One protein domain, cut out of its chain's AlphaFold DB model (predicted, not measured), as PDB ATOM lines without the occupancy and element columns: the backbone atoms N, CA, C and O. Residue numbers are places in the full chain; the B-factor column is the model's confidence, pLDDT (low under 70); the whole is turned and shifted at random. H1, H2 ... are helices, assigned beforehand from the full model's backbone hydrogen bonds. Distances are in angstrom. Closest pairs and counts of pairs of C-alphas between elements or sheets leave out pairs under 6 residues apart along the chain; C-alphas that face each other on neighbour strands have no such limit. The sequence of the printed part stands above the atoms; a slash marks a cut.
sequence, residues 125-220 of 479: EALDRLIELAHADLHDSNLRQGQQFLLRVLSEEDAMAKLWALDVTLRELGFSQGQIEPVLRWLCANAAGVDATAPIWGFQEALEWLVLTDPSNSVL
ATOM      1  N   GLU A 125      46.538  23.272   0.883       91.44
ATOM      2  CA  GLU A 125      45.418  23.965   1.538       91.44
ATOM      3  C   GLU A 125      45.800  25.341   2.110       91.44
ATOM      4  O   GLU A 125      44.975  26.250   2.155       91.44
ATOM      5  N   ALA A 126      47.038  25.502   2.589       90.38
ATOM      6  CA  ALA A 126      47.513  26.781   3.110       90.38
ATOM      7  C   ALA A 126      47.817  27.765   1.973       90.38
ATOM      8  O   ALA A 126      47.551  28.957   2.120       90.38
ATOM      9  N   LEU A 127      48.335  27.266   0.846       89.12
ATOM     10  CA  LEU A 127      48.534  28.050  -0.370       89.12
ATOM     11  C   LEU A 127      47.193  28.544  -0.929       89.12
ATOM     12  O   LEU A 127      47.057  29.734  -1.197       89.12
ATOM     13  N   ASP A 128      46.198  27.663  -1.034       89.69
ATOM     14  CA  ASP A 128      44.869  28.010  -1.544       89.69
ATOM     15  C   ASP A 128      44.208  29.086  -0.670       89.69
ATOM     16  O   ASP A 128      43.746  30.104  -1.179       89.69
ATOM     17  N   ARG A 129      44.272  28.940   0.664       93.06
ATOM     18  CA  ARG A 129      43.788  29.971   1.602       93.06
ATOM     19  C   ARG A 129      44.524  31.302   1.457       93.06
ATOM     20  O   ARG A 129      43.908  32.352   1.606       93.06
ATOM     21  N   LEU A 130      45.834  31.286   1.203       90.94
ATOM     22  CA  LEU A 130      46.612  32.508   0.982       90.94
ATOM     23  C   LEU A 130      46.156  33.221  -0.298       90.94
ATOM     24  O   LEU A 130      45.987  34.438  -0.291       90.94
ATOM     25  N   ILE A 131      45.935  32.465  -1.374       88.69
ATOM     26  CA  ILE A 131      45.435  32.991  -2.649       88.69
ATOM     27  C   ILE A 131      44.022  33.562  -2.465       88.69
ATOM     28  O   ILE A 131      43.754  34.675  -2.912       88.69
ATOM     29  N   GLU A 132      43.137  32.865  -1.746       90.81
ATOM     30  CA  GLU A 132      41.796  33.361  -1.406       90.81
ATOM     31  C   GLU A 132      41.840  34.671  -0.606       90.81
ATOM     32  O   GLU A 132      41.094  35.602  -0.913       90.81
ATOM     33  N   LEU A 133      42.730  34.773   0.387       91.56
ATOM     34  CA  LEU A 133      42.937  36.010   1.146       91.56
ATOM     35  C   LEU A 133      43.463  37.138   0.254       91.56
ATOM     36  O   LEU A 133      42.953  38.252   0.329       91.56
ATOM     37  N   ALA A 134      44.419  36.854  -0.634       88.69
ATOM     38  CA  ALA A 134      44.938  37.842  -1.577       88.69
ATOM     39  C   ALA A 134      43.848  38.347  -2.540       88.69
ATOM     40  O   ALA A 134      43.753  39.547  -2.804       88.69
ATOM     41  N   HIS A 135      42.974  37.459  -3.023       87.12
ATOM     42  CA  HIS A 135      41.797  37.850  -3.799       87.12
ATOM     43  C   HIS A 135      40.828  38.708  -2.985       87.12
ATOM     44  O   HIS A 135      40.324  39.713  -3.493       87.12
ATOM     45  N   ALA A 136      40.565  38.332  -1.732       86.31
ATOM     46  CA  ALA A 136      39.698  39.099  -0.850       86.31
ATOM     47  C   ALA A 136      40.249  40.514  -0.619       86.31
ATOM     48  O   ALA A 136      39.487  41.468  -0.738       86.31
ATOM     49  N   ASP A 137      41.556  40.667  -0.396       84.94
ATOM     50  CA  ASP A 137      42.208  41.968  -0.199       84.94
ATOM     51  C   ASP A 137      42.150  42.848  -1.462       84.94
ATOM     52  O   ASP A 137      41.846  44.046  -1.388       84.94
ATOM     53  N   LEU A 138      42.356  42.253  -2.643       80.94
ATOM     54  CA  LEU A 138      42.239  42.948  -3.931       80.94
ATOM     55  C   LEU A 138      40.819  43.499  -4.159       80.94
ATOM     56  O   LEU A 138      40.634  44.573  -4.739       80.94
ATOM     57  N   HIS A 139      39.800  42.779  -3.683       74.06
ATOM     58  CA  HIS A 139      38.408  43.215  -3.756       74.06
ATOM     59  C   HIS A 139      38.017  44.172  -2.613       74.06
ATOM     60  O   HIS A 139      37.320  45.153  -2.883       74.06
ATOM     61  N   ASP A 140      38.497  43.968  -1.380       70.19
ATOM     62  CA  ASP A 140      38.186  44.786  -0.189       70.19
ATOM     63  C   ASP A 140      38.839  46.178  -0.235       70.19
ATOM     64  O   ASP A 140      38.328  47.143   0.342       70.19
ATOM     65  N   SER A 141      39.912  46.332  -1.019       60.56
ATOM     66  CA  SER A 141      40.508  47.637  -1.343       60.56
ATOM     67  C   SER A 141      39.465  48.647  -1.865       60.56
ATOM     68  O   SER A 141      39.538  49.835  -1.543       60.56
ATOM     69  N   ASN A 142      38.416  48.169  -2.554       56.81
ATOM     70  CA  ASN A 142      37.285  48.988  -3.013       56.81
ATOM     71  C   ASN A 142      36.417  49.533  -1.863       56.81
ATOM     72  O   ASN A 142      35.815  50.602  -1.996       56.81
ATOM     73  N   LEU A 143      36.302  48.795  -0.753       56.91
ATOM     74  CA  LEU A 143      35.443  49.147   0.381       56.91
ATOM     75  C   LEU A 143      36.134  50.118   1.342       56.91
ATOM     76  O   LEU A 143      35.496  51.048   1.834       56.91
ATOM     77  N   ARG A 144      37.432  49.923   1.611       56.03
ATOM     78  CA  ARG A 144      38.139  50.668   2.670       56.03
ATOM     79  C   ARG A 144      38.468  52.116   2.318       56.03
ATOM     80  O   ARG A 144      38.484  52.959   3.211       56.03
ATOM     81  N   GLN A 145      38.728  52.415   1.048       56.62
ATOM     82  CA  GLN A 145      39.096  53.768   0.602       56.62
ATOM     83  C   GLN A 145      37.902  54.561   0.036       56.62
ATOM     84  O   GLN A 145      38.011  55.767  -0.205       56.62
ATOM     85  N   GLY A 146      36.744  53.903  -0.114       57.53
ATOM     86  CA  GLY A 146      35.597  54.406  -0.863       57.53
ATOM     87  C   GLY A 146      35.914  54.472  -2.356       57.53
ATOM     88  O   GLY A 146      36.971  54.963  -2.740       57.53
ATOM     89  N   GLN A 147      35.012  53.997  -3.217       60.22
ATOM     90  CA  GLN A 147      35.219  54.044  -4.668       60.22
ATOM     91  C   GLN A 147      35.476  55.487  -5.132       60.22
ATOM     92  O   GLN A 147      34.561  56.311  -5.210       60.22
ATOM     93  N   GLN A 148      36.738  55.805  -5.422       66.81
ATOM     94  CA  GLN A 148      37.111  57.029  -6.113       66.81
ATOM     95  C   GLN A 148      37.338  56.655  -7.568       66.81
ATOM     96  O   GLN A 148      38.330  56.014  -7.916       66.81
ATOM     97  N   PHE A 149      36.399  57.058  -8.413       77.38
ATOM     98  CA  PHE A 149      36.554  56.919  -9.850       77.38
ATOM     99  C   PHE A 149      37.789  57.693 -10.321       77.38
ATOM    100  O   PHE A 149      38.078  58.777  -9.813       77.38
ATOM    101  N   LEU A 150      38.481  57.158 -11.324       81.75
ATOM    102  CA  LEU A 150      39.656  57.747 -11.976       81.75
ATOM    103  C   LEU A 150      39.567  59.269 -12.184       81.75
ATOM    104  O   LEU A 150      40.493  59.997 -11.834       81.75
ATOM    105  N   LEU A 151      38.428  59.748 -12.689       82.19
ATOM    106  CA  LEU A 151      38.189  61.163 -13.006       82.19
ATOM    107  C   LEU A 151      38.097  62.074 -11.772       82.19
ATOM    108  O   LEU A 151      38.124  63.295 -11.891       82.19
ATOM    109  N   ARG A 152      37.979  61.495 -10.573       81.81
ATOM    110  CA  ARG A 152      38.055  62.237  -9.311       81.81
ATOM    111  C   ARG A 152      39.499  62.461  -8.859       81.81
ATOM    112  O   ARG A 152      39.749  63.392  -8.097       81.81
ATOM    113  N   VAL A 153      40.430  61.622  -9.315       80.06
ATOM    114  CA  VAL A 153      41.861  61.679  -8.969       80.06
ATOM    115  C   VAL A 153      42.665  62.395 -10.058       80.06
ATOM    116  O   VAL A 153      43.596  63.138  -9.752       80.06
ATOM    117  N   LEU A 154      42.302  62.189 -11.323       86.56
ATOM    118  CA  LEU A 154      43.003  62.691 -12.502       86.56
ATOM    119  C   LEU A 154      42.052  63.511 -13.377       86.56
ATOM    120  O   LEU A 154      40.858  63.223 -13.435       86.56
ATOM    121  N   SER A 155      42.579  64.510 -14.090       91.75
ATOM    122  CA  SER A 155      41.805  65.155 -15.154       91.75
ATOM    123  C   SER A 155      41.532  64.154 -16.276       91.75
ATOM    124  O   SER A 155      42.328  63.246 -16.497       91.75
ATOM    125  N   GLU A 156      40.431  64.332 -17.002       90.75
ATOM    126  CA  GLU A 156      40.011  63.413 -18.067       90.75
ATOM    127  C   GLU A 156      41.105  63.181 -19.118       90.75
ATOM    128  O   GLU A 156      41.434  62.042 -19.445       90.75
ATOM    129  N   GLU A 157      41.752  64.256 -19.571       91.62
ATOM    130  CA  GLU A 157      42.843  64.170 -20.542       91.62
ATOM    131  C   GLU A 157      44.070  63.409 -19.996       91.62
ATOM    132  O   GLU A 157      44.666  62.598 -20.706       91.62
ATOM    133  N   ASP A 158      44.444  63.632 -18.728       92.25
ATOM    134  CA  ASP A 158      45.581  62.946 -18.092       92.25
ATOM    135  C   ASP A 158      45.262  61.469 -17.816       92.25
ATOM    136  O   ASP A 158      46.094  60.590 -18.042       92.25
ATOM    137  N   ALA A 159      44.030  61.184 -17.398       92.19
ATOM    138  CA  ALA A 159      43.481  59.843 -17.251       92.19
ATOM    139  C   ALA A 159      43.568  59.051 -18.562       92.19
ATOM    140  O   ALA A 159      44.117  57.948 -18.579       92.19
ATOM    141  N   MET A 160      43.084  59.625 -19.668       92.56
ATOM    142  CA  MET A 160      43.162  59.004 -20.992       92.56
ATOM    143  C   MET A 160      44.612  58.750 -21.414       92.56
ATOM    144  O   MET A 160      44.940  57.645 -21.848       92.56
ATOM    145  N   ALA A 161      45.500  59.735 -21.244       93.69
ATOM    146  CA  ALA A 161      46.909  59.590 -21.601       93.69
ATOM    147  C   ALA A 161      47.612  58.487 -20.787       93.69
ATOM    148  O   ALA A 161      48.379  57.700 -21.345       93.69
ATOM    149  N   LYS A 162      47.332  58.391 -19.481       94.25
ATOM    150  CA  LYS A 162      47.897  57.367 -18.584       94.25
ATOM    151  C   LYS A 162      47.373  55.968 -18.882       94.25
ATOM    152  O   LYS A 162      48.176  55.045 -19.003       94.25
ATOM    153  N   LEU A 163      46.061  55.814 -19.055       95.12
ATOM    154  CA  LEU A 163      45.457  54.532 -19.427       95.12
ATOM    155  C   LEU A 163      45.953  54.059 -20.793       95.12
ATOM    156  O   LEU A 163      46.252  52.880 -20.960       95.12
ATOM    157  N   TRP A 164      46.100  54.974 -21.753       96.12
ATOM    158  CA  TRP A 164      46.648  54.635 -23.059       96.12
ATOM    159  C   TRP A 164      48.121  54.221 -22.975       96.12
ATOM    160  O   TRP A 164      48.519  53.236 -23.597       96.12
ATOM    161  N   ALA A 165      48.931  54.915 -22.169       96.25
ATOM    162  CA  ALA A 165      50.312  54.511 -21.930       96.25
ATOM    163  C   ALA A 165      50.405  53.108 -21.321       96.25
ATOM    164  O   ALA A 165      51.194  52.294 -21.806       96.25
ATOM    165  N   LEU A 166      49.565  52.815 -20.324       96.62
ATOM    166  CA  LEU A 166      49.483  51.504 -19.695       96.62
ATOM    167  C   LEU A 166      49.049  50.417 -20.694       96.62
ATOM    168  O   LEU A 166      49.735  49.404 -20.817       96.62
ATOM    169  N   ASP A 167      47.984  50.647 -21.470       96.62
ATOM    170  CA  ASP A 167      47.503  49.719 -22.506       96.62
ATOM    171  C   ASP A 167      48.607  49.385 -23.520       96.62
ATOM    172  O   ASP A 167      48.888  48.213 -23.768       96.62
ATOM    173  N   VAL A 168      49.301  50.400 -24.049       96.62
ATOM    174  CA  VAL A 168      50.406  50.188 -24.996       96.62
ATOM    175  C   VAL A 168      51.536  49.393 -24.345       96.62
ATOM    176  O   VAL A 168      52.050  48.468 -24.969       96.62
ATOM    177  N   THR A 169      51.905  49.700 -23.097       96.38
ATOM    178  CA  THR A 169      52.978  48.964 -22.406       96.38
ATOM    179  C   THR A 169      52.625  47.502 -22.170       96.38
ATOM    180  O   THR A 169      53.454  46.636 -22.431       96.38
ATOM    181  N   LEU A 170      51.397  47.200 -21.741       94.81
ATOM    182  CA  LEU A 170      50.962  45.824 -21.508       94.81
ATOM    183  C   LEU A 170      50.877  45.043 -22.827       94.81
ATOM    184  O   LEU A 170      51.339  43.905 -22.902       94.81
ATOM    185  N   ARG A 171      50.383  45.660 -23.905       94.88
ATOM    186  CA  ARG A 171      50.388  45.032 -25.239       94.88
ATOM    187  C   ARG A 171      51.800  44.729 -25.728       94.88
ATOM    188  O   ARG A 171      52.037  43.645 -26.251       94.88
ATOM    189  N   GLU A 172      52.731  45.668 -25.568       94.75
ATOM    190  CA  GLU A 172      54.130  45.482 -25.974       94.75
ATOM    191  C   GLU A 172      54.846  44.413 -25.125       94.75
ATOM    192  O   GLU A 172      55.724  43.729 -25.643       94.75
ATOM    193  N   LEU A 173      54.427  44.196 -23.873       91.75
ATOM    194  CA  LEU A 173      54.895  43.087 -23.029       91.75
ATOM    195  C   LEU A 173      54.272  41.725 -23.388       91.75
ATOM    196  O   LEU A 173      54.688  40.710 -22.836       91.75
ATOM    197  N   GLY A 174      53.311  41.685 -24.316       90.44
ATOM    198  CA  GLY A 174      52.708  40.451 -24.826       90.44
ATOM    199  C   GLY A 174      51.353  40.085 -24.217       90.44
ATOM    200  O   GLY A 174      50.833  39.014 -24.524       90.44
ATOM    201  N   PHE A 175      50.752  40.950 -23.394       92.12
ATOM    202  CA  PHE A 175      49.402  40.714 -22.875       92.12
ATOM    203  C   PHE A 175      48.347  40.866 -23.977       92.12
ATOM    204  O   PHE A 175      48.413  41.759 -24.828       92.12
ATOM    205  N   SER A 176      47.343  39.989 -23.957       92.12
ATOM    206  CA  SER A 176      46.244  40.035 -24.922       92.12
ATOM    207  C   SER A 176      45.227  41.120 -24.560       92.12
ATOM    208  O   SER A 176      45.007  41.431 -23.390       92.12
ATOM    209  N   GLN A 177      44.533  41.672 -25.558       91.81
ATOM    210  CA  GLN A 177      43.536  42.722 -25.319       91.81
ATOM    211  C   GLN A 177      42.395  42.272 -24.388       91.81
ATOM    212  O   GLN A 177      41.910  43.075 -23.595       91.81
ATOM    213  N   GLY A 178      42.019  40.988 -24.431       91.81
ATOM    214  CA  GLY A 178      41.003  40.422 -23.539       91.81
ATOM    215  C   GLY A 178      41.421  40.377 -22.066       91.81
ATOM    216  O   GLY A 178      40.555  40.402 -21.200       91.81
ATOM    217  N   GLN A 179      42.725  40.355 -21.774       90.88
ATOM    218  CA  GLN A 179      43.260  40.439 -20.408       90.88
ATOM    219  C   GLN A 179      43.417  41.892 -19.950       90.88
ATOM    220  O   GLN A 179      43.193  42.205 -18.785       90.88
ATOM    221  N   ILE A 180      43.783  42.791 -20.867       94.19
ATOM    222  CA  ILE A 180      44.053  44.197 -20.545       94.19
ATOM    223  C   ILE A 180      42.759  44.953 -20.216       94.19
ATOM    224  O   ILE A 180      42.718  45.718 -19.256       94.19
ATOM    225  N   GLU A 181      41.681  44.747 -20.976       94.75
ATOM    226  CA  GLU A 181      40.439  45.509 -20.791       94.75
ATOM    227  C   GLU A 181      39.812  45.348 -19.382       94.75
ATOM    228  O   GLU A 181      39.462  46.367 -18.773       94.75
ATOM    229  N   PRO A 182      39.692  44.131 -18.806       93.38
ATOM    230  CA  PRO A 182      39.233  43.954 -17.427       93.38
ATOM    231  C   PRO A 182      40.098  44.684 -16.393       93.38
ATOM    232  O   PRO A 182      39.550  45.312 -15.486       93.38
ATOM    233  N   VAL A 183      41.424  44.655 -16.564       92.81
ATOM    234  CA  VAL A 183      42.380  45.336 -15.677       92.81
ATOM    235  C   VAL A 183      42.169  46.842 -15.708       92.81
ATOM    236  O   VAL A 183      42.054  47.468 -14.658       92.81
ATOM    237  N   LEU A 184      42.078  47.433 -16.903       94.19
ATOM    238  CA  LEU A 184      41.861  48.874 -17.045       94.19
ATOM    239  C   LEU A 184      40.534  49.294 -16.404       94.19
ATOM    240  O   LEU A 184      40.477  50.308 -15.713       94.19
ATOM    241  N   ARG A 185      39.476  48.488 -16.566       92.56
ATOM    242  CA  ARG A 185      38.181  48.735 -15.914       92.56
ATOM    243  C   ARG A 185      38.291  48.676 -14.390       92.56
ATOM    244  O   ARG A 185      37.719  49.528 -13.711       92.56
ATOM    245  N   TRP A 186      39.024  47.701 -13.857       90.69
ATOM    246  CA  TRP A 186      39.270  47.584 -12.422       90.69
ATOM    247  C   TRP A 186      40.085  48.771 -11.884       90.69
ATOM    248  O   TRP A 186      39.681  49.370 -10.886       90.69
ATOM    249  N   LEU A 187      41.149  49.187 -12.578       91.56
ATOM    250  CA  LEU A 187      41.953  50.363 -12.223       91.56
ATOM    251  C   LEU A 187      41.127  51.650 -12.223       91.56
ATOM    252  O   LEU A 187      41.263  52.469 -11.317       91.56
ATOM    253  N   CYS A 188      40.220  51.819 -13.189       90.31
ATOM    254  CA  CYS A 188      39.323  52.973 -13.223       90.31
ATOM    255  C   CYS A 188      38.413  53.066 -11.986       90.31
ATOM    256  O   CYS A 188      38.066  54.173 -11.569       90.31
ATOM    257  N   ALA A 189      38.036  51.923 -11.402       87.44
ATOM    258  CA  ALA A 189      37.252  51.849 -10.170       87.44
ATOM    259  C   ALA A 189      38.107  51.984  -8.892       87.44
ATOM    260  O   ALA A 189      37.577  52.362  -7.848       87.44
ATOM    261  N   ASN A 190      39.416  51.711  -8.979       85.81
ATOM    262  CA  ASN A 190      40.356  51.628  -7.850       85.81
ATOM    263  C   ASN A 190      41.467  52.690  -7.889       85.81
ATOM    264  O   ASN A 190      42.513  52.540  -7.261       85.81
ATOM    265  N   ALA A 191      41.246  53.797  -8.598       85.56
ATOM    266  CA  ALA A 191      42.286  54.782  -8.889       85.56
ATOM    267  C   ALA A 191      42.878  55.487  -7.651       85.56
ATOM    268  O   ALA A 191      43.969  56.043  -7.744       85.56
ATOM    269  N   ALA A 192      42.188  55.477  -6.502       80.88
ATOM    270  CA  ALA A 192      42.675  56.084  -5.257       80.88
ATOM    271  C   ALA A 192      43.934  55.417  -4.691       80.88
ATOM    272  O   ALA A 192      44.751  56.100  -4.076       80.88
ATOM    273  N   GLY A 193      44.058  54.099  -4.865       79.81
ATOM    274  CA  GLY A 193      45.169  53.319  -4.324       79.81
ATOM    275  C   GLY A 193      46.399  53.297  -5.227       79.81
ATOM    276  O   GLY A 193      47.446  52.829  -4.795       79.81
ATOM    277  N   VAL A 194      46.277  53.802  -6.457       87.56
ATOM    278  CA  VAL A 194      47.326  53.707  -7.472       87.56
ATOM    279  C   VAL A 194      48.380  54.783  -7.259       87.56
ATOM    280  O   VAL A 194      48.061  55.974  -7.167       87.56
ATOM    281  N   ASP A 195      49.650  54.383  -7.257       87.69
ATOM    282  CA  ASP A 195      50.754  55.330  -7.126       87.69
ATOM    283  C   ASP A 195      50.828  56.282  -8.336       87.69
ATOM    284  O   ASP A 195      51.180  55.917  -9.460       87.69
ATOM    285  N   ALA A 196      50.528  57.559  -8.090       86.81
ATOM    286  CA  ALA A 196      50.608  58.615  -9.094       86.81
ATOM    287  C   ALA A 196      52.051  58.982  -9.488       86.81
ATOM    288  O   ALA A 196      52.243  59.660 -10.501       86.81
ATOM    289  N   THR A 197      53.050  58.581  -8.694       87.75
ATOM    290  CA  THR A 197      54.474  58.866  -8.933       87.75
ATOM    291  C   THR A 197      55.185  57.776  -9.730       87.75
ATOM    292  O   THR A 197      56.306  57.999 -10.201       87.75
ATOM    293  N   ALA A 198      54.524  56.634  -9.937       89.62
ATOM    294  CA  ALA A 198      55.049  55.535 -10.721       89.62
ATOM    295  C   ALA A 198      55.373  55.977 -12.164       89.62
ATOM    296  O   ALA A 198      54.647  56.782 -12.758       89.62
ATOM    297  N   PRO A 199      56.450  55.440 -12.771       89.75
ATOM    298  CA  PRO A 199      56.850  55.800 -14.132       89.75
ATOM    299  C   PRO A 199      55.771  55.481 -15.175       89.75
ATOM    300  O   PRO A 199      55.611  56.224 -16.140       89.75
ATOM    301  N   ILE A 200      55.032  54.390 -14.966       94.56
ATOM    302  CA  ILE A 200      53.798  54.074 -15.681       94.56
ATOM    303  C   ILE A 200      52.722  53.928 -14.614       94.56
ATOM    304  O   ILE A 200      52.820  53.066 -13.740       94.56
ATOM    305  N   TRP A 201      51.714  54.791 -14.683       95.12
ATOM    306  CA  TRP A 201      50.599  54.789 -13.746       95.12
ATOM    307  C   TRP A 201      49.845  53.454 -13.801       95.12
ATOM    308  O   TRP A 201      49.510  52.991 -14.892       95.12
ATOM    309  N   GLY A 202      49.581  52.848 -12.641       93.19
ATOM    310  CA  GLY A 202      48.796  51.614 -12.535       93.19
ATOM    311  C   GLY A 202      49.498  50.356 -13.039       93.19
ATOM    312  O   GLY A 202      48.847  49.326 -13.181       93.19
ATOM    313  N   PHE A 203      50.791  50.420 -13.370       94.94
ATOM    314  CA  PHE A 203      51.503  49.278 -13.946       94.94
ATOM    315  C   PHE A 203      51.699  48.140 -12.946       94.94
ATOM    316  O   PHE A 203      51.476  46.983 -13.289       94.94
ATOM    317  N   GLN A 204      52.092  48.463 -11.715       93.00
ATOM    318  CA  GLN A 204      52.314  47.465 -10.673       93.00
ATOM    319  C   GLN A 204      50.994  46.784 -10.295       93.00
ATOM    320  O   GLN A 204      50.895  45.561 -10.305       93.00
ATOM    321  N   GLU A 205      49.960  47.586 -10.064       92.56
ATOM    322  CA  GLU A 205      48.623  47.134  -9.699       92.56
ATOM    323  C   GLU A 205      47.984  46.317 -10.836       92.56
ATOM    324  O   GLU A 205      47.302  45.324 -10.586       92.56
ATOM    325  N   ALA A 206      48.247  46.681 -12.098       93.25
ATOM    326  CA  ALA A 206      47.846  45.885 -13.255       93.25
ATOM    327  C   ALA A 206      48.498  44.498 -13.256       93.25
ATOM    328  O   ALA A 206      47.812  43.506 -13.500       93.25
ATOM    329  N   LEU A 207      49.806  44.417 -12.995       91.88
ATOM    330  CA  LEU A 207      50.517  43.140 -12.941       91.88
ATOM    331  C   LEU A 207      50.025  42.272 -11.779       91.88
ATOM    332  O   LEU A 207      49.794  41.084 -11.979       91.88
ATOM    333  N   GLU A 208      49.814  42.852 -10.599       89.88
ATOM    334  CA  GLU A 208      49.260  42.145  -9.439       89.88
ATOM    335  C   GLU A 208      47.868  41.579  -9.737       89.88
ATOM    336  O   GLU A 208      47.613  40.396  -9.505       89.88
ATOM    337  N   TRP A 209      46.990  42.388 -10.339       91.62
ATOM    338  CA  TRP A 209      45.658  41.944 -10.742       91.62
ATOM    339  C   TRP A 209      45.721  40.806 -11.765       91.62
ATOM    340  O   TRP A 209      45.011  39.810 -11.621       91.62
ATOM    341  N   LEU A 210      46.582  40.931 -12.781       90.50
ATOM    342  CA  LEU A 210      46.759  39.929 -13.839       90.50
ATOM    343  C   LEU A 210      47.296  38.603 -13.300       90.50
ATOM    344  O   LEU A 210      46.815  37.550 -13.707       90.50
ATOM    345  N   VAL A 211      48.265  38.647 -12.382       88.12
ATOM    346  CA  VAL A 211      48.834  37.444 -11.755       88.12
ATOM    347  C   VAL A 211      47.782  36.700 -10.940       88.12
ATOM    348  O   VAL A 211      47.732  35.473 -10.986       88.12
ATOM    349  N   LEU A 212      46.932  37.429 -10.212       86.31
ATOM    350  CA  LEU A 212      45.896  36.828  -9.376       86.31
ATOM    351  C   LEU A 212      44.732  36.268 -10.206       86.31
ATOM    352  O   LEU A 212      44.221  35.197  -9.903       86.31
ATOM    353  N   THR A 213      44.298  36.963 -11.259       84.50
ATOM    354  CA  THR A 213      43.121  36.547 -12.052       84.50
ATOM    355  C   THR A 213      43.424  35.561 -13.174       84.50
ATOM    356  O   THR A 213      42.538  34.786 -13.537       84.50
ATOM    357  N   ASP A 214      44.642  35.559 -13.715       81.69
ATOM    358  CA  ASP A 214      45.068  34.617 -14.749       81.69
ATOM    359  C   ASP A 214      46.425  33.979 -14.394       81.69
ATOM    360  O   ASP A 214      47.462  34.317 -14.977       81.69
ATOM    361  N   PRO A 215      46.437  33.001 -13.467       68.00
ATOM    362  CA  PRO A 215      47.662  32.303 -13.075       68.00
ATOM    363  C   PRO A 215      48.242  31.439 -14.207       68.00
ATOM    364  O   PRO A 215      49.368  30.955 -14.108       68.00
ATOM    365  N   SER A 216      47.491  31.232 -15.296       65.88
ATOM    366  CA  SER A 216      47.931  30.459 -16.461       65.88
ATOM    367  C   SER A 216      48.721  31.284 -17.480       65.88
ATOM    368  O   SER A 216      49.173  30.754 -18.500       65.88
ATOM    369  N   ASN A 217      48.914  32.580 -17.214       63.97
ATOM    370  CA  ASN A 217      49.506  33.496 -18.169       63.97
ATOM    371  C   ASN A 217      51.012  33.238 -18.361       63.97
ATOM    372  O   ASN A 217      51.872  33.740 -17.634       63.97
ATOM    373  N   SER A 218      51.332  32.467 -19.403       61.03
ATOM    374  CA  SER A 218      52.699  32.110 -19.807       61.03
ATOM    375  C   SER A 218      53.622  33.318 -20.018       61.03
ATOM    376  O   SER A 218      54.839  33.146 -19.960       61.03
ATOM    377  N   VAL A 219      53.080  34.518 -20.257       66.75
ATOM    378  CA  VAL A 219      53.849  35.752 -20.513       66.75
ATOM    379  C   VAL A 219      54.705  36.153 -19.302       66.75
ATOM    380  O   VAL A 219      55.806  36.692 -19.450       66.75
ATOM    381  N   LEU A 220      54.233  35.828 -18.096       69.50
ATOM    382  CA  LEU A 220      54.922  36.115 -16.837       69.50
ATOM    383  C   LEU A 220      55.799  34.958 -16.348       69.50
ATOM    384  O   LEU A 220      56.480  35.089 -15.331       69.50
TER     385      LEU A 220
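This is residues 125 to 220 of the 479 residues of an uncharacterized protein of Westerdykella ornata (UniProt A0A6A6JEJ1). A small core is made of a helical hairpin, H3 and H4, with H5 packed across H4; the long, kinked helix H1 packs on H5 with its residues 131 to 138, while residues 125 to 130 stick out as a free arm. H2, a short turn, sits between H1 and H3 along the chain and packs on the last residues of H4. The printed part has 96 residues with five named helices, in the order H1, H2, H3, H4, H5, and no named strand: the class is all helix. It is compact, with a radius of gyration of the C-alphas of 13.8 A, and spans 46 by 33 by 22 A.

Start with the longest helix, H1, residues 125 to 144, which has a kink of 33 degrees near residue 138. Look next at H5, residues 203 to 213: it touches residues 131 to 138 of H1, the closest C-alphas being those of His 135 and Leu 212, 7.0 A apart, at a steep tilt of 49 degrees, opposite ways. From H5 go to the hub, H4, residues 177 to 189; they touch at a steep tilt of 66 degrees, with the closest C-alphas, Val 183 and Ala 206, 6.0 A apart. H3, residues 156 to 172, forms a hairpin with H4, opposite ways at a shallow tilt of 32 degrees, only just short of steep; their closest C-alphas, Asp 167 and Ile 180, are 6.8 A apart. H2, residues 150 to 153, only just touches residues 187 to 189 of H4, with 3 pairs of C-alphas within 8 A; the closest, Leu 150 and Cys 188, are 4.9 A apart. H1 and H3 are apart. In H3 and H5 every O i to N i+4 pair is within hydrogen-bond range, in H1 14 of 16 and in H4 7 of 9; H2 is too short for such a pair.

Find C-alpha 125 at (45.418, 23.965, 1.538); from there H1 runs 27.7 A to C-alpha 144 at (38.139, 50.668, 2.670). H2 follows, and then H3 covers 24.2 A. H4 measures 18.8 A and H5 15.4 A, ending at C-alpha 213, (43.121, 36.547, -12.052).

The C-alphas farthest apart are those of Glu 125 and Glu 157, 45.9 A. The printed part has no cut. Look at residues 190 to 202 for the long link, H4 to H5; the other links are tight. Mean pLDDT of the printed part is 85.7, and residues 141 to 148 and 215 to 220 are under 70.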